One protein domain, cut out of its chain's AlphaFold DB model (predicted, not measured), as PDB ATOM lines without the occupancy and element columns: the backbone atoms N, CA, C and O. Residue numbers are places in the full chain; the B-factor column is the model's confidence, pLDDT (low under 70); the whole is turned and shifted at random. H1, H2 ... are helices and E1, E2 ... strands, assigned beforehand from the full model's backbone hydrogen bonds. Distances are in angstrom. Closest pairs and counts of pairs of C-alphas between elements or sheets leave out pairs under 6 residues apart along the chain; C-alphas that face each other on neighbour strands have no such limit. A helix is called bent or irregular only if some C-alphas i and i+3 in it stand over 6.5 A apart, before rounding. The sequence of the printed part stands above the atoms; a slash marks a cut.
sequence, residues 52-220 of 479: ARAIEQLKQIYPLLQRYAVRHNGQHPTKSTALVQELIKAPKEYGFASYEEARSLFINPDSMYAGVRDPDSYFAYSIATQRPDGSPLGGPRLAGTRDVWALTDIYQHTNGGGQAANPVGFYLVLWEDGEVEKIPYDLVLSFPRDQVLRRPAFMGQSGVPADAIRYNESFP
ATOM      1  N   ALA A  52     175.713 149.285 107.888       75.44
ATOM      2  CA  ALA A  52     175.817 147.906 108.364       75.44
ATOM      3  C   ALA A  52     176.937 147.138 107.649       75.44
ATOM      4  O   ALA A  52     177.695 146.404 108.279       75.44
ATOM      5  N   ARG A  53     177.107 147.359 106.340       72.88
ATOM      6  CA  ARG A  53     178.184 146.716 105.581       72.88
ATOM      7  C   ARG A  53     179.560 147.241 105.985       72.88
ATOM      8  O   ARG A  53     180.491 146.451 106.118       72.88
ATOM      9  N   ALA A  54     179.672 148.545 106.221       75.94
ATOM     10  CA  ALA A  54     180.922 149.148 106.658       75.94
ATOM     11  C   ALA A  54     181.308 148.722 108.087       75.94
ATOM     12  O   ALA A  54     182.491 148.535 108.362       75.94
ATOM     13  N   ILE A  55     180.326 148.504 108.968       84.12
ATOM     14  CA  ILE A  55     180.534 147.928 110.303       84.12
ATOM     15  C   ILE A  55     181.111 146.513 110.191       84.12
ATOM     16  O   ILE A  55     182.124 146.216 110.821       84.12
ATOM     17  N   GLU A  56     180.519 145.652 109.360       83.12
ATOM     18  CA  GLU A  56     181.020 144.285 109.167       83.12
ATOM     19  C   GLU A  56     182.428 144.263 108.554       83.12
ATOM     20  O   GLU A  56     183.272 143.468 108.966       83.12
ATOM     21  N   GLN A  57     182.735 145.184 107.638       80.94
ATOM     22  CA  GLN A  57     184.091 145.353 107.109       80.94
ATOM     23  C   GLN A  57     185.087 145.792 108.196       80.94
ATOM     24  O   GLN A  57     186.168 145.212 108.288       80.94
ATOM     25  N   LEU A  58     184.739 146.747 109.067       85.94
ATOM     26  CA  LEU A  58     185.600 147.152 110.190       85.94
ATOM     27  C   LEU A  58     185.847 145.999 111.174       85.94
ATOM     28  O   LEU A  58     186.990 145.777 111.577       85.94
ATOM     29  N   LYS A  59     184.817 145.203 111.485       89.06
ATOM     30  CA  LYS A  59     184.964 143.985 112.301       89.06
ATOM     31  C   LYS A  59     185.887 142.950 111.657       89.06
ATOM     32  O   LYS A  59     186.578 142.231 112.369       89.06
ATOM     33  N   GLN A  60     185.929 142.878 110.327       87.56
ATOM     34  CA  GLN A  60     186.851 142.003 109.596       87.56
ATOM     35  C   GLN A  60     188.269 142.583 109.512       87.56
ATOM     36  O   GLN A  60     189.231 141.820 109.505       87.56
ATOM     37  N   ILE A  61     188.427 143.910 109.512       87.00
ATOM     38  CA  ILE A  61     189.734 144.585 109.575       87.00
ATOM     39  C   ILE A  61     190.391 144.397 110.949       87.00
ATOM     40  O   ILE A  61     191.608 144.215 111.020       87.00
ATOM     41  N   TYR A  62     189.612 144.389 112.032       92.06
ATOM     42  CA  TYR A  62     190.113 144.218 113.399       92.06
ATOM     43  C   TYR A  62     191.081 143.029 113.588       92.06
ATOM     44  O   TYR A  62     192.235 143.263 113.965       92.06
ATOM     45  N   PRO A  63     190.714 141.768 113.265       91.88
ATOM     46  CA  PRO A  63     191.623 140.632 113.409       91.88
ATOM     47  C   PRO A  63     192.853 140.726 112.494       91.88
ATOM     48  O   PRO A  63     193.882 140.125 112.803       91.88
ATOM     49  N   LEU A  64     192.802 141.484 111.392       90.44
ATOM     50  CA  LEU A  64     193.973 141.713 110.537       90.44
ATOM     51  C   LEU A  64     194.991 142.609 111.224       90.44
ATOM     52  O   LEU A  64     196.185 142.314 111.195       90.44
ATOM     53  N   LEU A  65     194.518 143.672 111.873       91.00
ATOM     54  CA  LEU A  65     195.365 144.566 112.655       91.00
ATOM     55  C   LEU A  65     195.964 143.842 113.865       91.00
ATOM     56  O   LEU A  65     197.150 144.011 114.134       91.00
ATOM     57  N   GLN A  66     195.201 142.962 114.521       92.81
ATOM     58  CA  GLN A  66     195.735 142.108 115.587       92.81
ATOM     59  C   GLN A  66     196.843 141.177 115.077       92.81
ATOM     60  O   GLN A  66     197.916 141.107 115.672       92.81
ATOM     61  N   ARG A  67     196.619 140.479 113.955       93.25
ATOM     62  CA  ARG A  67     197.630 139.588 113.359       93.25
ATOM     63  C   ARG A  67     198.873 140.351 112.925       93.25
ATOM     64  O   ARG A  67     199.979 139.871 113.159       93.25
ATOM     65  N   TYR A  68     198.700 141.538 112.349       92.06
ATOM     66  CA  TYR A  68     199.812 142.427 112.035       92.06
ATOM     67  C   TYR A  68     200.604 142.751 113.309       92.06
ATOM     68  O   TYR A  68     201.803 142.494 113.366       92.06
ATOM     69  N   ALA A  69     199.938 143.222 114.368       90.12
ATOM     70  CA  ALA A  69     200.602 143.565 115.623       90.12
ATOM     71  C   ALA A  69     201.379 142.374 116.211       90.12
ATOM     72  O   ALA A  69     202.543 142.529 116.571       90.12
ATOM     73  N   VAL A  70     200.802 141.166 116.227       91.25
ATOM     74  CA  VAL A  70     201.491 139.945 116.691       91.25
ATOM     75  C   VAL A  70     202.772 139.675 115.897       91.25
ATOM     76  O   VAL A  70     203.809 139.365 116.479       91.25
ATOM     77  N   ARG A  71     202.730 139.825 114.571       91.50
ATOM     78  CA  ARG A  71     203.886 139.585 113.692       91.50
ATOM     79  C   ARG A  71     204.949 140.678 113.766       91.50
ATOM     80  O   ARG A  71     206.113 140.422 113.473       91.50
ATOM     81  N   HIS A  72     204.551 141.879 114.164       90.25
ATOM     82  CA  HIS A  72     205.404 143.059 114.218       90.25
ATOM     83  C   HIS A  72     205.699 143.499 115.661       90.25
ATOM     84  O   HIS A  72     205.860 144.686 115.928       90.25
ATOM     85  N   ASN A  73     205.812 142.549 116.599       87.25
ATOM     86  CA  ASN A  73     206.205 142.795 117.996       87.25
ATOM     87  C   ASN A  73     205.338 143.854 118.709       87.25
ATOM     88  O   ASN A  73     205.848 144.735 119.397       87.25
ATOM     89  N   GLY A  74     204.025 143.790 118.504       82.88
ATOM     90  CA  GLY A  74     203.043 144.720 119.061       82.88
ATOM     91  C   GLY A  74     202.896 146.034 118.288       82.88
ATOM     92  O   GLY A  74     202.107 146.880 118.694       82.88
ATOM     93  N   GLN A  75     203.623 146.234 117.183       84.69
ATOM     94  CA  GLN A  75     203.541 147.473 116.410       84.69
ATOM     95  C   GLN A  75     202.329 147.485 115.479       84.69
ATOM     96  O   GLN A  75     202.120 146.566 114.688       84.69
ATOM     97  N   HIS A  76     201.578 148.585 115.510       86.12
ATOM     98  CA  HIS A  76     200.565 148.876 114.499       86.12
ATOM     99  C   HIS A  76     201.191 149.284 113.152       86.12
ATOM    100  O   HIS A  76     202.332 149.760 113.114       86.12
ATOM    101  N   PRO A  77     200.464 149.136 112.026       85.31
ATOM    102  CA  PRO A  77     200.935 149.604 110.727       85.31
ATOM    103  C   PRO A  77     201.255 151.103 110.755       85.31
ATOM    104  O   PRO A  77     200.415 151.923 111.114       85.31
ATOM    105  N   THR A  78     202.456 151.489 110.319       77.94
ATOM    106  CA  THR A  78     202.881 152.904 110.290       77.94
ATOM    107  C   THR A  78     202.265 153.696 109.136       77.94
ATOM    108  O   THR A  78     202.320 154.925 109.129       77.94
ATOM    109  N   LYS A  79     201.694 152.993 108.149       77.62
ATOM    110  CA  LYS A  79     200.901 153.491 107.012       77.62
ATOM    111  C   LYS A  79     199.938 152.385 106.580       77.62
ATOM    112  O   LYS A  79     200.289 151.210 106.683       77.62
ATOM    113  N   SER A  80     198.790 152.733 105.995       72.62
ATOM    114  CA  SER A  80     197.860 151.749 105.406       72.62
ATOM    115  C   SER A  80     198.545 150.831 104.382       72.62
ATOM    116  O   SER A  80     198.285 149.631 104.334       72.62
ATOM    117  N   THR A  81     199.509 151.364 103.626       77.75
ATOM    118  CA  THR A  81     200.296 150.606 102.644       77.75
ATOM    119  C   THR A  81     201.141 149.489 103.256       77.75
ATOM    120  O   THR A  81     201.436 148.526 102.557       77.75
ATOM    121  N   ALA A  82     201.549 149.596 104.525       84.44
ATOM    122  CA  ALA A  82     202.353 148.562 105.178       84.44
ATOM    123  C   ALA A  82     201.536 147.276 105.381       84.44
ATOM    124  O   ALA A  82     201.993 146.197 105.013       84.44
ATOM    125  N   LEU A  83     200.290 147.406 105.853       85.75
ATOM    126  CA  LEU A  83     199.365 146.276 105.964       85.75
ATOM    127  C   LEU A  83     199.106 145.633 104.596       85.75
ATOM    128  O   LEU A  83     199.145 144.415 104.459       85.75
ATOM    129  N   VAL A  84     198.900 146.450 103.560       84.19
ATOM    130  CA  VAL A  84     198.673 145.938 102.201       84.19
ATOM    131  C   VAL A  84     199.883 145.185 101.655       84.19
ATOM    132  O   VAL A  84     199.714 144.132 101.049       84.19
ATOM    133  N   GLN A  85     201.103 145.670 101.888       87.25
ATOM    134  CA  GLN A  85     202.315 144.964 101.466       87.25
ATOM    135  C   GLN A  85     202.455 143.594 102.136       87.25
ATOM    136  O   GLN A  85     202.877 142.644 101.478       87.25
ATOM    137  N   GLU A  86     202.082 143.476 103.409       90.06
ATOM    138  CA  GLU A  86     202.058 142.192 104.112       90.06
ATOM    139  C   GLU A  86     200.992 141.249 103.537       90.06
ATOM    140  O   GLU A  86     201.285 140.086 103.261       90.06
ATOM    141  N   LEU A  87     199.789 141.757 103.248       88.81
ATOM    142  CA  LEU A  87     198.718 140.976 102.619       88.81
ATOM    143  C   LEU A  87     199.070 140.501 101.201       88.81
ATOM    144  O   LEU A  87     198.639 139.422 100.805       88.81
ATOM    145  N   ILE A  88     199.859 141.268 100.441       87.94
ATOM    146  CA  ILE A  88     200.371 140.846  99.127       87.94
ATOM    147  C   ILE A  88     201.401 139.724  99.282       87.94
ATOM    148  O   ILE A  88     201.372 138.742  98.543       87.94
ATOM    149  N   LYS A  89     202.336 139.870 100.230       92.31
ATOM    150  CA  LYS A  89     203.440 138.917 100.415       92.31
ATOM    151  C   LYS A  89     202.977 137.595 101.018       92.31
ATOM    152  O   LYS A  89     203.497 136.548 100.641       92.31
ATOM    153  N   ALA A  90     202.044 137.645 101.965       91.31
ATOM    154  CA  ALA A  90     201.684 136.491 102.773       91.31
ATOM    155  C   ALA A  90     200.198 136.482 103.196       91.31
ATOM    156  O   ALA A  90     199.890 136.409 104.387       91.31
ATOM    157  N   PRO A  91     199.243 136.470 102.245       91.38
ATOM    158  CA  PRO A  91     197.808 136.545 102.552       91.38
ATOM    159  C   PRO A  91     197.327 135.431 103.498       91.38
ATOM    160  O   PRO A  91     196.483 135.664 104.364       91.38
ATOM    161  N   LYS A  92     197.925 134.234 103.406       92.00
ATOM    162  CA  LYS A  92     197.587 133.073 104.249       92.00
ATOM    163  C   LYS A  92     197.857 133.300 105.732       92.00
ATOM    164  O   LYS A  92     197.098 132.815 106.564       92.00
ATOM    165  N   GLU A  93     198.889 134.064 106.072       90.44
ATOM    166  CA  GLU A  93     199.207 134.394 107.469       90.44
ATOM    167  C   GLU A  93     198.151 135.327 108.082       90.44
ATOM    168  O   GLU A  93     197.919 135.327 109.290       90.44
ATOM    169  N   TYR A  94     197.435 136.055 107.227       88.56
ATOM    170  CA  TYR A  94     196.312 136.912 107.582       88.56
ATOM    171  C   TYR A  94     194.950 136.231 107.389       88.56
ATOM    172  O   TYR A  94     193.923 136.838 107.668       88.56
ATOM    173  N   GLY A  95     194.933 134.937 107.044       89.44
ATOM    174  CA  GLY A  95     193.716 134.123 106.973       89.44
ATOM    175  C   GLY A  95     193.027 134.109 105.617       89.44
ATOM    176  O   GLY A  95     191.900 133.637 105.549       89.44
ATOM    177  N   PHE A  96     193.690 134.583 104.562       90.38
ATOM    178  CA  PHE A  96     193.140 134.611 103.208       90.38
ATOM    179  C   PHE A  96     193.832 133.600 102.299       90.38
ATOM    180  O   PHE A  96     195.043 133.383 102.388       90.38
ATOM    181  N   ALA A  97     193.088 133.007 101.369       91.62
ATOM    182  CA  ALA A  97     193.658 132.139 100.347       91.62
ATOM    183  C   ALA A  97     194.520 132.928  99.345       91.62
ATOM    184  O   ALA A  97     195.496 132.387  98.819       91.62
ATOM    185  N   SER A  98     194.176 134.199  99.103       90.50
ATOM    186  CA  SER A  98     194.835 135.095  98.143       90.50
ATOM    187  C   SER A  98     194.781 136.566  98.578       90.50
ATOM    188  O   SER A  98     194.007 136.935  99.463       90.50
ATOM    189  N   TYR A  99     195.594 137.417  97.948       86.12
ATOM    190  CA  TYR A  99     195.518 138.865  98.160       86.12
ATOM    191  C   TYR A  99     194.204 139.440  97.619       86.12
ATOM    192  O   TYR A  99     193.642 140.347  98.219       86.12
ATOM    193  N   GLU A 100     193.682 138.901  96.519       85.06
ATOM    194  CA  GLU A 100     192.421 139.318  95.903       85.06
ATOM    195  C   GLU A 100     191.239 139.165  96.867       85.06
ATOM    196  O   GLU A 100     190.382 140.046  96.948       85.06
ATOM    197  N   GLU A 101     191.230 138.080  97.643       85.00
ATOM    198  CA  GLU A 101     190.254 137.860  98.711       85.00
ATOM    199  C   GLU A 101     190.380 138.930  99.805       85.00
ATOM    200  O   GLU A 101     189.393 139.587 100.138       85.00
ATOM    201  N   ALA A 102     191.601 139.192 100.288       83.56
ATOM    202  CA  ALA A 102     191.865 140.230 101.287       83.56
ATOM    203  C   ALA A 102     191.511 141.642 100.783       83.56
ATOM    204  O   ALA A 102     190.977 142.465 101.525       83.56
ATOM    205  N   ARG A 103     191.782 141.930  99.504       79.06
ATOM    206  CA  ARG A 103     191.539 143.226  98.854       79.06
ATOM    207  C   ARG A 103     190.062 143.604  98.884       79.06
ATOM    208  O   ARG A 103     189.751 144.778  99.076       79.06
ATOM    209  N   SER A 104     189.161 142.633  98.758       75.62
ATOM    210  CA  SER A 104     187.714 142.878  98.786       75.62
ATOM    211  C   SER A 104     187.218 143.552 100.078       75.62
ATOM    212  O   SER A 104     186.198 144.241 100.054       75.62
ATOM    213  N   LEU A 105     187.968 143.431 101.183       74.31
ATOM    214  CA  LEU A 105     187.651 144.049 102.475       74.31
ATOM    215  C   LEU A 105     187.885 145.557 102.511       74.31
ATOM    216  O   LEU A 105     187.239 146.261 103.283       74.31
ATOM    217  N   PHE A 106     188.804 146.051 101.683       70.88
ATOM    218  CA  PHE A 106     189.234 147.449 101.696       70.88
ATOM    219  C   PHE A 106     188.515 148.311 100.654       70.88
ATOM    220  O   PHE A 106     188.619 149.539 100.702       70.88
ATOM    221  N   ILE A 107     187.768 147.683  99.742       67.38
ATOM    222  CA  ILE A 107     186.992 148.367  98.709       67.38
ATOM    223  C   ILE A 107     185.634 148.767  99.293       67.38
ATOM    224  O   ILE A 107     184.852 147.916  99.728       67.38
ATOM    225  N   ASN A 108     185.332 150.070  99.270       60.66
ATOM    226  CA  ASN A 108     183.988 150.544  99.587       60.66
ATOM    227  C   ASN A 108     183.044 150.093  98.459       60.66
ATOM    228  O   ASN A 108     183.229 150.541  97.324       60.66
ATOM    229  N   PRO A 109     182.025 149.264  98.718       55.66
ATOM    230  CA  PRO A 109     181.033 148.921  97.701       55.66
ATOM    231  C   PRO A 109     180.292 150.131  97.134       55.66
ATOM    232  O   PRO A 109     179.856 150.079  95.992       55.66
ATOM    233  N   ASP A 110     180.201 151.227  97.887       51.12
ATOM    234  CA  ASP A 110     179.517 152.440  97.452       51.12
ATOM    235  C   ASP A 110     180.395 153.321  96.541       51.12
ATOM    236  O   ASP A 110     179.897 154.239  95.885       51.12
ATOM    237  N   SER A 111     181.700 153.025  96.424       53.22
ATOM    238  CA  SER A 111     182.637 153.775  95.564       53.22
ATOM    239  C   SER A 111     182.256 153.742  94.079       53.22
ATOM    240  O   SER A 111     182.532 154.697  93.349       53.22
ATOM    241  N   MET A 112     181.540 152.700  93.642       49.53
ATOM    242  CA  MET A 112     181.009 152.584  92.279       49.53
ATOM    243  C   MET A 112     179.947 153.646  91.949       49.53
ATOM    244  O   MET A 112     179.755 153.978  90.779       49.53
ATOM    245  N   TYR A 113     179.291 154.224  92.961       48.97
ATOM    246  CA  TYR A 113     178.260 155.254  92.792       48.97
ATOM    247  C   TYR A 113     178.810 156.682  92.909       48.97
ATOM    248  O   TYR A 113     178.177 157.625  92.439       48.97
ATOM    249  N   ALA A 114     180.024 156.853  93.444       47.09
ATOM    250  CA  ALA A 114     180.697 158.149  93.567       47.09
ATOM    251  C   ALA A 114     181.242 158.700  92.225       47.09
ATOM    252  O   ALA A 114     181.906 159.734  92.189       47.09
ATOM    253  N   GLY A 115     180.975 158.025  91.098       45.44
ATOM    254  CA  GLY A 115     181.408 158.452  89.761       45.44
ATOM    255  C   GLY A 115     182.921 158.358  89.521       45.44
ATOM    256  O   GLY A 115     183.419 158.955  88.558       45.44
ATOM    257  N   VAL A 116     183.638 157.622  90.376       45.06
ATOM    258  CA  VAL A 116     185.102 157.502  90.396       45.06
ATOM    259  C   VAL A 116     185.572 156.401  89.435       45.06
ATOM    260  O   VAL A 116     184.919 155.376  89.270       45.06
ATOM    261  N   ARG A 117     186.702 156.644  88.754       41.97
ATOM    262  CA  ARG A 117     187.250 155.787  87.683       41.97
ATOM    263  C   ARG A 117     188.127 154.624  88.162       41.97
ATOM    264  O   ARG A 117     188.427 153.768  87.337       41.97
ATOM    265  N   ASP A 118     188.541 154.595  89.430       46.47
ATOM    266  CA  ASP A 118     189.475 153.585  89.942       46.47
ATOM    267  C   ASP A 118     189.113 153.113  91.370       46.47
ATOM    268  O   ASP A 118     189.333 153.862  92.330       46.47
ATOM    269  N   PRO A 119     188.582 151.887  91.534       43.31
ATOM    270  CA  PRO A 119     188.295 151.276  92.834       43.31
ATOM    271  C   PRO A 119     189.538 151.081  93.719       43.31
ATOM    272  O   PRO A 119     189.393 150.981  94.933       43.31
ATOM    273  N   ASP A 120     190.745 151.046  93.139       42.50
ATOM    274  CA  ASP A 120     192.012 150.850  93.865       42.50
ATOM    275  C   ASP A 120     192.560 152.128  94.503       42.50
ATOM    276  O   ASP A 120     193.498 152.086  95.300       42.50
ATOM    277  N   SER A 121     191.966 153.276  94.174       43.34
ATOM    278  CA  SER A 121     192.411 154.581  94.664       43.34
ATOM    279  C   SER A 121     191.823 154.979  96.022       43.34
ATOM    280  O   SER A 121     192.270 155.966  96.606       43.34
ATOM    281  N   TYR A 122     190.862 154.212  96.552       47.69
ATOM    282  CA  TYR A 122     190.175 154.522  97.805       47.69
ATOM    283  C   TYR A 122     190.233 153.341  98.774       47.69
ATOM    284  O   TYR A 122     189.503 152.363  98.634       47.69
ATOM    285  N   PHE A 123     191.046 153.470  99.824       49.41
ATOM    286  CA  PHE A 123     190.732 152.759 101.059       49.41
ATOM    287  C   PHE A 123     189.466 153.397 101.626       49.41
ATOM    288  O   PHE A 123     189.448 154.597 101.886       49.41
ATOM    289  N   ALA A 124     188.416 152.605 101.835       61.38
ATOM    290  CA  ALA A 124     187.191 153.075 102.490       61.38
ATOM    291  C   ALA A 124     187.433 153.567 103.933       61.38
ATOM    292  O   ALA A 124     186.609 154.280 104.506       61.38
ATOM    293  N   TYR A 125     188.566 153.153 104.509       71.56
ATOM    294  CA  TYR A 125     188.938 153.363 105.897       71.56
ATOM    295  C   TYR A 125     190.345 153.942 105.997       71.56
ATOM    296  O   TYR A 125     191.296 153.446 105.387       71.56
ATOM    297  N   SER A 126     190.491 154.945 106.851       78.69
ATOM    298  CA  SER A 126     191.783 155.392 107.343       78.69
ATOM    299  C   SER A 126     192.213 154.491 108.500       78.69
ATOM    300  O   SER A 126     191.572 154.469 109.548       78.69
ATOM    301  N   ILE A 127     193.308 153.748 108.318       84.75
ATOM    302  CA  ILE A 127     193.961 153.002 109.404       84.75
ATOM    303  C   ILE A 127     194.810 153.986 110.202       84.75
ATOM    304  O   ILE A 127     195.673 154.668 109.639       84.75
ATOM    305  N   ALA A 128     194.562 154.064 111.504       87.19
ATOM    306  CA  ALA A 128     195.338 154.909 112.390       87.19
ATOM    307  C   ALA A 128     196.738 154.318 112.585       87.19
ATOM    308  O   ALA A 128     196.920 153.111 112.732       87.19
ATOM    309  N   THR A 129     197.740 155.192 112.590       85.12
ATOM    310  CA  THR A 129     199.154 154.802 112.701       85.12
ATOM    311  C   THR A 129     199.781 155.289 114.008       85.12
ATOM    312  O   THR A 129     200.847 154.827 114.398       85.12
ATOM    313  N   GLN A 130     199.135 156.256 114.658       89.56
ATOM    314  CA  GLN A 130     199.545 156.926 115.891       89.56
ATOM    315  C   GLN A 130     198.320 157.597 116.525       89.56
ATOM    316  O   GLN A 130     197.318 157.838 115.841       89.56
ATOM    317  N   ARG A 131     198.427 157.951 117.805       91.88
ATOM    318  CA  ARG A 131     197.458 158.804 118.497       91.88
ATOM    319  C   ARG A 131     197.510 160.249 117.973       91.88
ATOM    320  O   ARG A 131     198.473 160.619 117.291       91.88
ATOM    321  N   PRO A 132     196.494 161.085 118.253       90.31
ATOM    322  CA  PRO A 132     196.466 162.488 117.834       90.31
ATOM    323  C   PRO A 132     197.698 163.297 118.275       90.31
ATOM    324  O   PRO A 132     198.222 164.065 117.472       90.31
ATOM    325  N   ASP A 133     198.215 163.053 119.482       87.81
ATOM    326  CA  ASP A 133     199.455 163.638 120.022       87.81
ATOM    327  C   ASP A 133     200.757 163.060 119.423       87.81
ATOM    328  O   ASP A 133     201.851 163.513 119.753       87.81
ATOM    329  N   GLY A 134     200.661 162.069 118.532       88.56
ATOM    330  CA  GLY A 134     201.798 161.404 117.896       88.56
ATOM    331  C   GLY A 134     202.380 160.225 118.677       88.56
ATOM    332  O   GLY A 134     203.266 159.547 118.156       88.56
ATOM    333  N   SER A 135     201.887 159.936 119.880       90.12
ATOM    334  CA  SER A 135     202.314 158.760 120.640       90.12
ATOM    335  C   SER A 135     201.823 157.448 119.986       90.12
ATOM    336  O   SER A 135     200.862 157.452 119.205       90.12
ATOM    337  N   PRO A 136     202.506 156.309 120.216       88.88
ATOM    338  CA  PRO A 136     202.182 155.055 119.537       88.88
ATOM    339  C   PRO A 136     200.848 154.455 120.008       88.88
ATOM    340  O   PRO A 136     200.510 154.509 121.190       88.88
ATOM    341  N   LEU A 137     200.131 153.814 119.079       89.12
ATOM    342  CA  LEU A 137     198.972 152.971 119.396       89.12
ATOM    343  C   LEU A 137     199.416 151.715 120.163       89.12
ATOM    344  O   LEU A 137     200.506 151.197 119.919       89.12
ATOM    345  N   GLY A 138     198.580 151.222 121.079       79.88
ATOM    346  CA  GLY A 138     198.850 150.024 121.887       79.88
ATOM    347  C   GLY A 138     199.826 150.235 123.055       79.88
ATOM    348  O   GLY A 138     200.073 149.307 123.822       79.88
ATOM    349  N   GLY A 139     200.376 151.445 123.221       82.19
ATOM    350  CA  GLY A 139     201.204 151.817 124.374       82.19
ATOM    351  C   GLY A 139     200.384 152.217 125.614       82.19
ATOM    352  O   GLY A 139     199.152 152.282 125.549       82.19
ATOM    353  N   PRO A 140     201.036 152.561 126.744       87.88
ATOM    354  CA  PRO A 140     200.356 153.108 127.921       87.88
ATOM    355  C   PRO A 140     199.480 154.310 127.558       87.88
ATOM    356  O   PRO A 140     199.877 155.141 126.741       87.88
ATOM    357  N   ARG A 141     198.292 154.406 128.154       89.44
ATOM    358  CA  ARG A 141     197.306 155.464 127.892       89.44
ATOM    359  C   ARG A 141     196.629 155.926 129.173       89.44
ATOM    360  O   ARG A 141     196.667 155.225 130.183       89.44
ATOM    361  N   LEU A 142     195.984 157.088 129.107       84.81
ATOM    362  CA  LEU A 142     195.140 157.584 130.192       84.81
ATOM    363  C   LEU A 142     193.985 156.609 130.461       84.81
ATOM    364  O   LEU A 142     193.369 156.086 129.527       84.81
ATOM    365  N   ALA A 143     193.692 156.374 131.740       83.44
ATOM    366  CA  ALA A 143     192.588 155.515 132.153       83.44
ATOM    367  C   ALA A 143     191.256 156.017 131.567       83.44
ATOM    368  O   ALA A 143     191.018 157.221 131.487       83.44
ATOM    369  N   GLY A 144     190.403 155.090 131.127       83.44
ATOM    370  CA  GLY A 144     189.126 155.420 130.486       83.44
ATOM    371  C   GLY A 144     189.231 155.910 129.036       83.44
ATOM    372  O   GLY A 144     188.206 156.236 128.446       83.44
ATOM    373  N   THR A 145     190.433 155.945 128.446       91.25
ATOM    374  CA  THR A 145     190.616 156.234 127.013       91.25
ATOM    375  C   THR A 145     190.871 154.967 126.201       91.25
ATOM    376  O   THR A 145     191.347 153.957 126.732       91.25
ATOM    377  N   ARG A 146     190.565 155.033 124.902       93.62
ATOM    378  CA  ARG A 146     190.777 153.965 123.922       93.62
ATOM    379  C   ARG A 146     191.579 154.450 122.725       93.62
ATOM    380  O   ARG A 146     191.504 155.620 122.339       93.62
ATOM    381  N   ASP A 147     192.306 153.534 122.110       94.50
ATOM    382  CA  ASP A 147     192.947 153.766 120.822       94.50
ATOM    383  C   ASP A 147     191.965 153.541 119.669       94.50
ATOM    384  O   ASP A 147     191.225 152.559 119.634       94.50
ATOM    385  N   VAL A 148     191.976 154.460 118.705       93.38
ATOM    386  CA  VAL A 148     191.295 154.272 117.421       93.38
ATOM    387  C   VAL A 148     192.236 153.518 116.505       93.38
ATOM    388  O   VAL A 148     193.370 153.947 116.308       93.38
ATOM    389  N   TRP A 149     191.774 152.410 115.942       92.12
ATOM    390  CA  TRP A 149     192.559 151.569 115.040       92.12
ATOM    391  C   TRP A 149     192.222 151.816 113.575       92.12
ATOM    392  O   TRP A 149     193.113 151.836 112.724       92.12
ATOM    393  N   ALA A 150     190.948 152.051 113.272       88.69
ATOM    394  CA  ALA A 150     190.506 152.452 111.946       88.69
ATOM    395  C   ALA A 150     189.260 153.332 112.039       88.69
ATOM    396  O   ALA A 150     188.505 153.265 113.004       88.69
ATOM    397  N   LEU A 151     189.038 154.154 111.024       85.88
ATOM    398  CA  LEU A 151     187.837 154.972 110.902       85.88
ATOM    399  C   LEU A 151     187.451 155.150 109.437       85.88
ATOM    400  O   LEU A 151     188.319 155.132 108.565       85.88
ATOM    401  N   THR A 152     186.169 155.339 109.154       73.75
ATOM    402  CA  THR A 152     185.724 155.813 107.834       73.75
ATOM    403  C   THR A 152     185.967 157.313 107.700       73.75
ATOM    404  O   THR A 152     185.938 158.034 108.696       73.75
ATOM    405  N   ASP A 153     186.096 157.823 106.475       65.12
ATOM    406  CA  ASP A 153     185.750 159.233 106.242       65.12
ATOM    407  C   ASP A 153     184.269 159.469 106.620       65.12
ATOM    408  O   ASP A 153     183.522 158.500 106.804       65.12
ATOM    409  N   ILE A 154     183.832 160.731 106.784       61.06
ATOM    410  CA  ILE A 154     182.439 161.028 107.177       61.06
ATOM    411  C   ILE A 154     181.505 160.266 106.246       61.06
ATOM    412  O   ILE A 154     181.535 160.449 105.028       61.06
ATOM    413  N   TYR A 155     180.669 159.422 106.837       59.12
ATOM    414  CA  TYR A 155     179.651 158.709 106.108       59.12
ATOM    415  C   TYR A 155     178.549 159.697 105.736       59.12
ATOM    416  O   TYR A 155     177.697 160.026 106.556       59.12
ATOM    417  N   GLN A 156     178.641 160.259 104.532       51.19
ATOM    418  CA  GLN A 156     177.768 161.333 104.065       51.19
ATOM    419  C   GLN A 156     176.657 160.781 103.179       51.19
ATOM    420  O   GLN A 156     176.911 160.036 102.229       51.19
ATOM    421  N   HIS A 157     175.431 161.241 103.414       46.88
ATOM    422  CA  HIS A 157     174.386 161.137 102.405       46.88
ATOM    423  C   HIS A 157     174.761 162.037 101.220       46.88
ATOM    424  O   HIS A 157     174.803 163.267 101.326       46.88
ATOM    425  N   THR A 158     175.067 161.430 100.073       43.72
ATOM    426  CA  THR A 158     175.344 162.184  98.850       43.72
ATOM    427  C   THR A 158     174.033 162.672  98.242       43.72
ATOM    428  O   THR A 158     173.145 161.891  97.903       43.72
ATOM    429  N   ASN A 159     173.899 163.991  98.090       39.75
ATOM    430  CA  ASN A 159     172.820 164.564  97.293       39.75
ATOM    431  C   ASN A 159     173.104 164.251  95.815       39.75
ATOM    432  O   ASN A 159     174.176 164.575  95.299       39.75
ATOM    433  N   GLY A 160     172.161 163.619  95.114       37.94
ATOM    434  CA  GLY A 160     172.315 163.344  93.684       37.94
ATOM    435  C   GLY A 160     172.512 164.628  92.859       37.94
ATOM    436  O   GLY A 160     171.898 165.658  93.128       37.94
ATOM    437  N   GLY A 161     173.335 164.564  91.806       42.66
ATOM    438  CA  GLY A 161     173.389 165.607  90.770       42.66
ATOM    439  C   GLY A 161     174.288 166.821  91.042       42.66
ATOM    440  O   GLY A 161     173.933 167.925  90.637       42.66
ATOM    441  N   GLY A 162     175.452 166.641  91.677       39.84
ATOM    442  CA  GLY A 162     176.461 167.707  91.818       39.84
ATOM    443  C   GLY A 162     176.119 168.784  92.854       39.84
ATOM    444  O   GLY A 162     176.732 169.849  92.856       39.84
ATOM    445  N   GLN A 163     175.141 168.523  93.723       40.00
ATOM    446  CA  GLN A 163     174.857 169.373  94.876       40.00
ATOM    447  C   GLN A 163     175.875 169.135  96.000       40.00
ATOM    448  O   GLN A 163     176.492 168.073  96.078       40.00
ATOM    449  N   ALA A 164     176.057 170.141  96.865       43.38
ATOM    450  CA  ALA A 164     176.974 170.061  97.998       43.38
ATOM    451  C   ALA A 164     176.631 168.860  98.896       43.38
ATOM    452  O   ALA A 164     175.454 168.583  99.155       43.38
ATOM    453  N   ALA A 165     177.666 168.149  99.346       45.41
ATOM    454  CA  ALA A 165     177.520 167.017 100.249       45.41
ATOM    455  C   ALA A 165     176.849 167.460 101.555       45.41
ATOM    456  O   ALA A 165     177.173 168.521 102.096       45.41
ATOM    457  N   ASN A 166     175.894 166.663 102.036       41.25
ATOM    458  CA  ASN A 166     175.226 166.934 103.298       41.25
ATOM    459  C   ASN A 166     176.102 166.410 104.452       41.25
ATOM    460  O   ASN A 166     176.432 165.222 104.447       41.25
ATOM    461  N   PRO A 167     176.505 167.258 105.415       49.34
ATOM    462  CA  PRO A 167     177.364 166.848 106.522       49.34
ATOM    463  C   PRO A 167     176.650 166.012 107.585       49.34
ATOM    464  O   PRO A 167     177.329 165.531 108.487       49.34
ATOM    465  N   VAL A 168     175.326 165.829 107.514       51.69
ATOM    466  CA  VAL A 168     174.640 164.932 108.446       51.69
ATOM    467  C   VAL A 168     175.021 163.502 108.113       51.69
ATOM    468  O   VAL A 168     174.594 162.899 107.127       51.69
ATOM    469  N   GLY A 169     175.940 163.036 108.931       64.44
ATOM    470  CA  GLY A 169     176.631 161.788 108.802       64.44
ATOM    471  C   GLY A 169     177.319 161.472 110.114       64.44
ATOM    472  O   GLY A 169     177.187 162.159 111.131       64.44
ATOM    473  N   PHE A 170     178.093 160.411 110.087       74.25
ATOM    474  CA  PHE A 170     178.806 159.924 111.250       74.25
ATOM    475  C   PHE A 170     180.128 159.332 110.799       74.25
ATOM    476  O   PHE A 170     180.312 158.964 109.638       74.25
ATOM    477  N   TYR A 171     181.051 159.231 111.736       79.75
ATOM    478  CA  TYR A 171     182.221 158.391 111.586       79.75
ATOM    479  C   TYR A 171     181.874 157.006 112.109       79.75
ATOM    480  O   TYR A 171     181.294 156.879 113.186       79.75
ATOM    481  N   LEU A 172     182.233 155.967 111.362       84.69
ATOM    482  CA  LEU A 172     182.373 154.644 111.950       84.69
ATOM    483  C   LEU A 172     183.801 154.529 112.459       84.69
ATOM    484  O   LEU A 172     184.745 154.702 111.686       84.69
ATOM    485  N   VAL A 173     183.947 154.272 113.752       90.38
ATOM    486  CA  VAL A 173     185.236 154.216 114.437       90.38
ATOM    487  C   VAL A 173     185.418 152.821 115.007       90.38
ATOM    488  O   VAL A 173     184.630 152.387 115.839       90.38
ATOM    489  N   LEU A 174     186.455 152.127 114.542       93.00
ATOM    490  CA  LEU A 174     186.925 150.876 115.120       93.00
ATOM    491  C   LEU A 174     187.912 151.188 116.241       93.00
ATOM    492  O   LEU A 174     188.991 151.749 116.002       93.00
ATOM    493  N   TRP A 175     187.541 150.787 117.446       95.19
ATOM    494  CA  TRP A 175     188.349 150.905 118.647       95.19
ATOM    495  C   TRP A 175     189.255 149.682 118.839       95.19
ATOM    496  O   TRP A 175     189.072 148.629 118.225       95.19
ATOM    497  N   GLU A 176     190.268 149.821 119.689       92.81
ATOM    498  CA  GLU A 176     191.231 148.753 119.992       92.81
ATOM    499  C   GLU A 176     190.625 147.505 120.653       92.81
ATOM    500  O   GLU A 176     191.201 146.416 120.589       92.81
ATOM    501  N   ASP A 177     189.468 147.657 121.294       92.94
ATOM    502  CA  ASP A 177     188.689 146.574 121.897       92.94
ATOM    503  C   ASP A 177     187.888 145.778 120.848       92.94
ATOM    504  O   ASP A 177     187.316 144.740 121.172       92.94
ATOM    505  N   GLY A 178     187.905 146.214 119.583       92.56
ATOM    506  CA  GLY A 178     187.174 145.597 118.479       92.56
ATOM    507  C   GLY A 178     185.758 146.135 118.302       92.56
ATOM    508  O   GLY A 178     185.098 145.770 117.325       92.56
ATOM    509  N   GLU A 179     185.307 147.025 119.189       94.56
ATOM    510  CA  GLU A 179     184.009 147.672 119.061       94.56
ATOM    511  C   GLU A 179     184.016 148.673 117.906       94.56
ATOM    512  O   GLU A 179     184.990 149.393 117.656       94.56
ATOM    513  N   VAL A 180     182.890 148.727 117.197       91.06
ATOM    514  CA  VAL A 180     182.660 149.694 116.125       91.06
ATOM    515  C   VAL A 180     181.575 150.650 116.578       91.06
ATOM    516  O   VAL A 180     180.412 150.269 116.696       91.06
ATOM    517  N   GLU A 181     181.946 151.906 116.793       90.12
ATOM    518  CA  GLU A 181     181.007 152.939 117.215       90.12
ATOM    519  C   GLU A 181     180.632 153.861 116.060       90.12
ATOM    520  O   GLU A 181     181.473 154.291 115.267       90.12
ATOM    521  N   LYS A 182     179.344 154.202 116.007       85.38
ATOM    522  CA  LYS A 182     178.804 155.279 115.184       85.38
ATOM    523  C   LYS A 182     178.945 156.584 115.962       85.38
ATOM    524  O   LYS A 182     178.252 156.780 116.955       85.38
ATOM    525  N   ILE A 183     179.819 157.480 115.508       83.69
ATOM    526  CA  ILE A 183     180.049 158.781 116.144       83.69
ATOM    527  C   ILE A 183     179.460 159.888 115.263       83.69
ATOM    528  O   ILE A 183     180.014 160.161 114.194       83.69
ATOM    529  N   PRO A 184     178.352 160.530 115.678       78.81
ATOM    530  CA  PRO A 184     177.781 161.685 114.990       78.81
ATOM    531  C   PRO A 184     178.825 162.774 114.715       78.81
ATOM    532  O   PRO A 184     179.663 163.054 115.573       78.81
ATOM    533  N   TYR A 185     178.774 163.396 113.530       74.88
ATOM    534  CA  TYR A 185     179.797 164.342 113.050       74.88
ATOM    535  C   TYR A 185     180.086 165.521 113.998       74.88
ATOM    536  O   TYR A 185     181.144 166.134 113.938       74.88
ATOM    537  N   ASP A 186     179.142 165.883 114.849       71.88
ATOM    538  CA  ASP A 186     179.217 167.026 115.755       71.88
ATOM    539  C   ASP A 186     179.775 166.676 117.142       71.88
ATOM    540  O   ASP A 186     180.182 167.566 117.883       71.88
ATOM    541  N   LEU A 187     179.814 165.383 117.479       81.12
ATOM    542  CA  LEU A 187     180.572 164.864 118.618       81.12
ATOM    543  C   LEU A 187     182.046 164.643 118.254       81.12
ATOM    544  O   LEU A 187     182.850 164.232 119.092       81.12
ATOM    545  N   VAL A 188     182.404 164.909 116.998       83.31
ATOM    546  CA  VAL A 188     183.773 164.836 116.506       83.31
ATOM    547  C   VAL A 188     184.507 166.100 116.908       83.31
ATOM    548  O   VAL A 188     184.051 167.233 116.730       83.31
ATOM    549  N   LEU A 189     185.694 165.876 117.439       85.88
ATOM    550  CA  LEU A 189     186.641 166.911 117.770       85.88
ATOM    551  C   LEU A 189     187.552 167.149 116.573       85.88
ATOM    552  O   LEU A 189     187.877 166.246 115.806       85.88
ATOM    553  N   SER A 190     187.998 168.380 116.425       83.50
ATOM    554  CA  SER A 190     188.946 168.806 115.419       83.50
ATOM    555  C   SER A 190     190.168 169.374 116.120       83.50
ATOM    556  O   SER A 190     190.056 170.273 116.947       83.50
ATOM    557  N   PHE A 191     191.348 168.900 115.739       82.25
ATOM    558  CA  PHE A 191     192.617 169.433 116.239       82.25
ATOM    559  C   PHE A 191     193.556 169.757 115.068       82.25
ATOM    560  O   PHE A 191     193.416 169.172 113.983       82.25
ATOM    561  N   PRO A 192     194.465 170.733 115.225       72.00
ATOM    562  CA  PRO A 192     195.399 171.103 114.170       72.00
ATOM    563  C   PRO A 192     196.383 169.955 113.908       72.00
ATOM    564  O   PRO A 192     196.971 169.394 114.827       72.00
ATOM    565  N   ARG A 193     196.580 169.610 112.634       69.81
ATOM    566  CA  ARG A 193     197.710 168.784 112.189       69.81
ATOM    567  C   ARG A 193     198.895 169.673 111.813       69.81
ATOM    568  O   ARG A 193     200.036 169.332 112.105       69.81
ATOM    569  N   ASP A 194     198.599 170.777 111.137       65.12
ATOM    570  CA  ASP A 194     199.515 171.845 110.739       65.12
ATOM    571  C   ASP A 194     198.724 173.169 110.627       65.12
ATOM    572  O   ASP A 194     197.595 173.258 111.112       65.12
ATOM    573  N   GLN A 195     199.309 174.208 110.017       54.09
ATOM    574  CA  GLN A 195     198.674 175.528 109.886       54.09
ATOM    575  C   GLN A 195     197.369 175.521 109.066       54.09
ATOM    576  O   GLN A 195     196.595 176.470 109.166       54.09
ATOM    577  N   VAL A 196     197.123 174.491 108.248       55.06
ATOM    578  CA  VAL A 196     196.020 174.463 107.270       55.06
ATOM    579  C   VAL A 196     195.130 173.231 107.443       55.06
ATOM    580  O   VAL A 196     193.916 173.310 107.263       55.06
ATOM    581  N   LEU A 197     195.706 172.081 107.793       63.38
ATOM    582  CA  LEU A 197     195.003 170.811 107.892       63.38
ATOM    583  C   LEU A 197     194.600 170.517 109.335       63.38
ATOM    584  O   LEU A 197     195.406 170.593 110.263       63.38
ATOM    585  N   ARG A 198     193.350 170.088 109.512       72.81
ATOM    586  CA  ARG A 198     192.831 169.582 110.784       72.81
ATOM    587  C   ARG A 198     192.498 168.102 110.666       72.81
ATOM    588  O   ARG A 198     192.182 167.617 109.580       72.81
ATOM    589  N   ARG A 199     192.610 167.375 111.775       78.94
ATOM    590  CA  ARG A 199     192.288 165.946 111.856       78.94
ATOM    591  C   ARG A 199     191.093 165.717 112.782       78.94
ATOM    592  O   ARG A 199     190.953 166.466 113.753       78.94
ATOM    593  N   PRO A 200     190.253 164.706 112.491       85.50
ATOM    594  CA  PRO A 200     189.209 164.291 113.410       85.50
ATOM    595  C   PRO A 200     189.824 163.570 114.616       85.50
ATOM    596  O   PRO A 200     190.788 162.812 114.484       85.50
ATOM    597  N   ALA A 201     189.241 163.814 115.777       89.12
ATOM    598  CA  ALA A 201     189.448 163.098 117.023       89.12
ATOM    599  C   ALA A 201     188.085 162.805 117.660       89.12
ATOM    600  O   ALA A 201     187.086 163.443 117.323       89.12
ATOM    601  N   PHE A 202     188.033 161.857 118.589       89.88
ATOM    602  CA  PHE A 202     186.764 161.385 119.141       89.88
ATOM    603  C   PHE A 202     186.745 161.412 120.666       89.88
ATOM    604  O   PHE A 202     187.770 161.248 121.328       89.88
ATOM    605  N   MET A 203     185.555 161.586 121.240       87.00
ATOM    606  CA  MET A 203     185.373 161.510 122.689       87.00
ATOM    607  C   MET A 203     185.762 160.120 123.215       87.00
ATOM    608  O   MET A 203     185.276 159.095 122.731       87.00
ATOM    609  N   GLY A 204     186.617 160.072 124.237       88.69
ATOM    610  CA  GLY A 204     187.216 158.839 124.758       88.69
ATOM    611  C   GLY A 204     188.461 158.362 124.002       88.69
ATOM    612  O   GLY A 204     189.054 157.366 124.409       88.69
ATOM    613  N   GLN A 205     188.892 159.042 122.936       93.69
ATOM    614  CA  GLN A 205     190.134 158.699 122.243       93.69
ATOM    615  C   GLN A 205     191.358 159.115 123.062       93.69
ATOM    616  O   GLN A 205     191.415 160.202 123.639       93.69
ATOM    617  N   SER A 206     192.366 158.248 123.092       93.00
ATOM    618  CA  SER A 206     193.636 158.550 123.740       93.00
ATOM    619  C   SER A 206     194.481 159.534 122.930       93.00
ATOM    620  O   SER A 206     194.481 159.496 121.700       93.00
ATOM    621  N   GLY A 207     195.224 160.402 123.623       91.06
ATOM    622  CA  GLY A 207     196.152 161.363 123.019       91.06
ATOM    623  C   GLY A 207     195.494 162.555 122.324       91.06
ATOM    624  O   GLY A 207     196.171 163.249 121.574       91.06
ATOM    625  N   VAL A 208     194.193 162.804 122.519       91.31
ATOM    626  CA  VAL A 208     193.537 164.015 121.992       91.31
ATOM    627  C   VAL A 208     194.099 165.248 122.708       91.31
ATOM    628  O   VAL A 208     194.073 165.285 123.940       91.31
ATOM    629  N   PRO A 209     194.606 166.259 121.980       88.38
ATOM    630  CA  PRO A 209     195.216 167.419 122.609       88.38
ATOM    631  C   PRO A 209     194.159 168.333 123.244       88.38
ATOM    632  O   PRO A 209     193.024 168.423 122.775       88.38
ATOM    633  N   ALA A 210     194.545 169.055 124.298       86.19
ATOM    634  CA  ALA A 210     193.645 169.958 125.021       86.19
ATOM    635  C   ALA A 210     193.138 171.136 124.170       86.19
ATOM    636  O   ALA A 210     192.086 171.695 124.460       86.19
ATOM    637  N   ASP A 211     193.866 171.520 123.118       83.12
ATOM    638  CA  ASP A 211     193.472 172.579 122.182       83.12
ATOM    639  C   ASP A 211     192.570 172.083 121.039       83.12
ATOM    640  O   ASP A 211     192.268 172.852 120.118       83.12
ATOM    641  N   ALA A 212     192.136 170.819 121.094       87.75
ATOM    642  CA  ALA A 212     191.069 170.322 120.246       87.75
ATOM    643  C   ALA A 212     189.793 171.145 120.473       87.75
ATOM    644  O   ALA A 212     189.510 171.631 121.571       87.75
ATOM    645  N   ILE A 213     189.009 171.292 119.414       84.12
ATOM    646  CA  ILE A 213     187.749 172.029 119.435       84.12
ATOM    647  C   ILE A 213     186.642 171.168 118.854       84.12
ATOM    648  O   ILE A 213     186.904 170.267 118.059       84.12
ATOM    649  N   ARG A 214     185.395 171.445 119.205       78.75
ATOM    650  CA  ARG A 214     184.256 170.791 118.569       78.75
ATOM    651  C   ARG A 214     184.162 171.218 117.109       78.75
ATOM    652  O   ARG A 214     184.557 172.321 116.720       78.75
ATOM    653  N   TYR A 215     183.628 170.332 116.279       71.12
ATOM    654  CA  TYR A 215     183.499 170.588 114.849       71.12
ATOM    655  C   TYR A 215     182.717 171.882 114.553       71.12
ATOM    656  O   TYR A 215     183.138 172.682 113.722       71.12
ATOM    657  N   ASN A 216     181.641 172.156 115.286       67.19
ATOM    658  CA  ASN A 216     180.838 173.376 115.157       67.19
ATOM    659  C   ASN A 216     181.573 174.670 115.577       67.19
ATOM    660  O   ASN A 216     181.348 175.708 114.958       67.19
ATOM    661  N   GLU A 217     182.509 174.617 116.530       70.69
ATOM    662  CA  GLU A 217     183.383 175.747 116.890       70.69
ATOM    663  C   GLU A 217     184.342 176.114 115.742       70.69
ATOM    664  O   GLU A 217     184.807 177.252 115.643       70.69
ATOM    665  N   SER A 218     184.620 175.171 114.829       65.56
ATOM    666  CA  SER A 218     185.437 175.423 113.637       65.56
ATOM    667  C   SER A 218     184.671 176.140 112.510       65.56
ATOM    668  O   SER A 218     185.251 176.938 111.777       65.56
ATOM    669  N   PHE A 219     183.360 175.914 112.377       54.03
ATOM    670  CA  PHE A 219     182.571 176.311 111.200       54.03
ATOM    671  C   PHE A 219     182.436 177.804 110.920       54.03
ATOM    672  O   PHE A 219     182.573 178.186 109.758       54.03
ATOM    673  N   PRO A 220     182.182 178.679 111.909       48.50
ATOM    674  CA  PRO A 220     182.001 180.093 111.606       48.50
ATOM    675  C   PRO A 220     183.293 180.779 111.129       48.50
ATOM    676  O   PRO A 220     183.261 181.966 110.818       48.50
TER     677      PRO A 220
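What this domain is: This is residues 52 to 220 of the 479 residues of the protein "Peptidase C39 domain-containing protein" of bacterium (UniProt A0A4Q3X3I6). A strongly twisted wall of four antiparallel strands, E1 to E4, has the long helix H1 slanting over one face, with the short helices H2 and H3 near the later part of H1 and the short helix H4 packed on H2, away from H1. On the other side of the wall from H1 lies a separate two-stranded hairpin, E5 and E6, with the short last helix H6 beside E5. The 169 printed residues run H1 H2 H3 H4 H5 E1 E2 E3 E4 E5 E6 H6, a mixed class, with under half of the residues in named elements. The whole is compact, with a radius of gyration of the C-alphas of 16.6 A and spans of 50 by 46 by 29 A.

Where its parts are: H1, residues 52 to 71, is 29.8 A long and begins at C-alpha 52 (175.817, 147.906, 108.364). H2 is residues 80 to 89, 14.9 A, H3 91 to 94, H4 99 to 103 and H5 109 to 112. E1 is residues 125 to 127, E2 148 to 152, E3 169 to 175, 18.8 A, and E4 180 to 184. E5 is residues 188 to 192, 13.4 A, and E6 198 to 202, 13.2 A. H6, residues 215 to 220, ends at C-alpha 220 (182.001, 180.093, 111.606). H5 and H6 are irregular, only just: C-alphas 109 and 112 are 6.54 A apart, 217 and 220 7.0 A.

How they stand to each other: E1 E2 E3 E4 form a meander, each strand the antiparallel neighbour of the one before; N 126 and O 151 are 2.8 A apart, N 174 and O 150 2.8 A, N 171 and O 183 2.8 A. H1 is on this sheet in two layers, a helix on one face, at a height of 8.1 A over E2 and E3, slantwise at 34 degrees to E2 on the local plane. The closest C-alphas of H1 and E3 are those of Leu 58 and Leu 174, 6.3 A. H2 only grazes the sheet with residues 80 to 83. H1, with residues 64 to 68 alone, only just touches H3, with 3 pairs of C-alphas within 8 A, closest Leu 64 and Tyr 94, 6.1 A. H2 only just touches H4, also with 3 pairs, closest Ile 88 and Tyr 99, 5.3 A. H5 touches no helix. In the hairpin E5 and E6, N 189 and O 201 are 2.8 A apart. The closest C-alphas of E5 and H6 are those of Leu 189 and Tyr 215, 5.7 A. Every O i to N i+4 pair is within hydrogen-bond range in H2 and H4, 14 of 16 in H1, and 0 of 2 in H6, where 2 of 3 O i to N i+3 pairs are; H3 and H5 are too short for such a pair.

The domain as a whole: The C-alphas of Ala 97 and Pro 220, the two farthest apart, are 50.6 A apart. The printed part has no cut. The links H5 to E1, E1 to E2, E2 to E3 and E6 to H6 are long. The mean pLDDT of the printed part is 76.8, and 44 residues are under 70, among them 107 to 124 and 153 to 169.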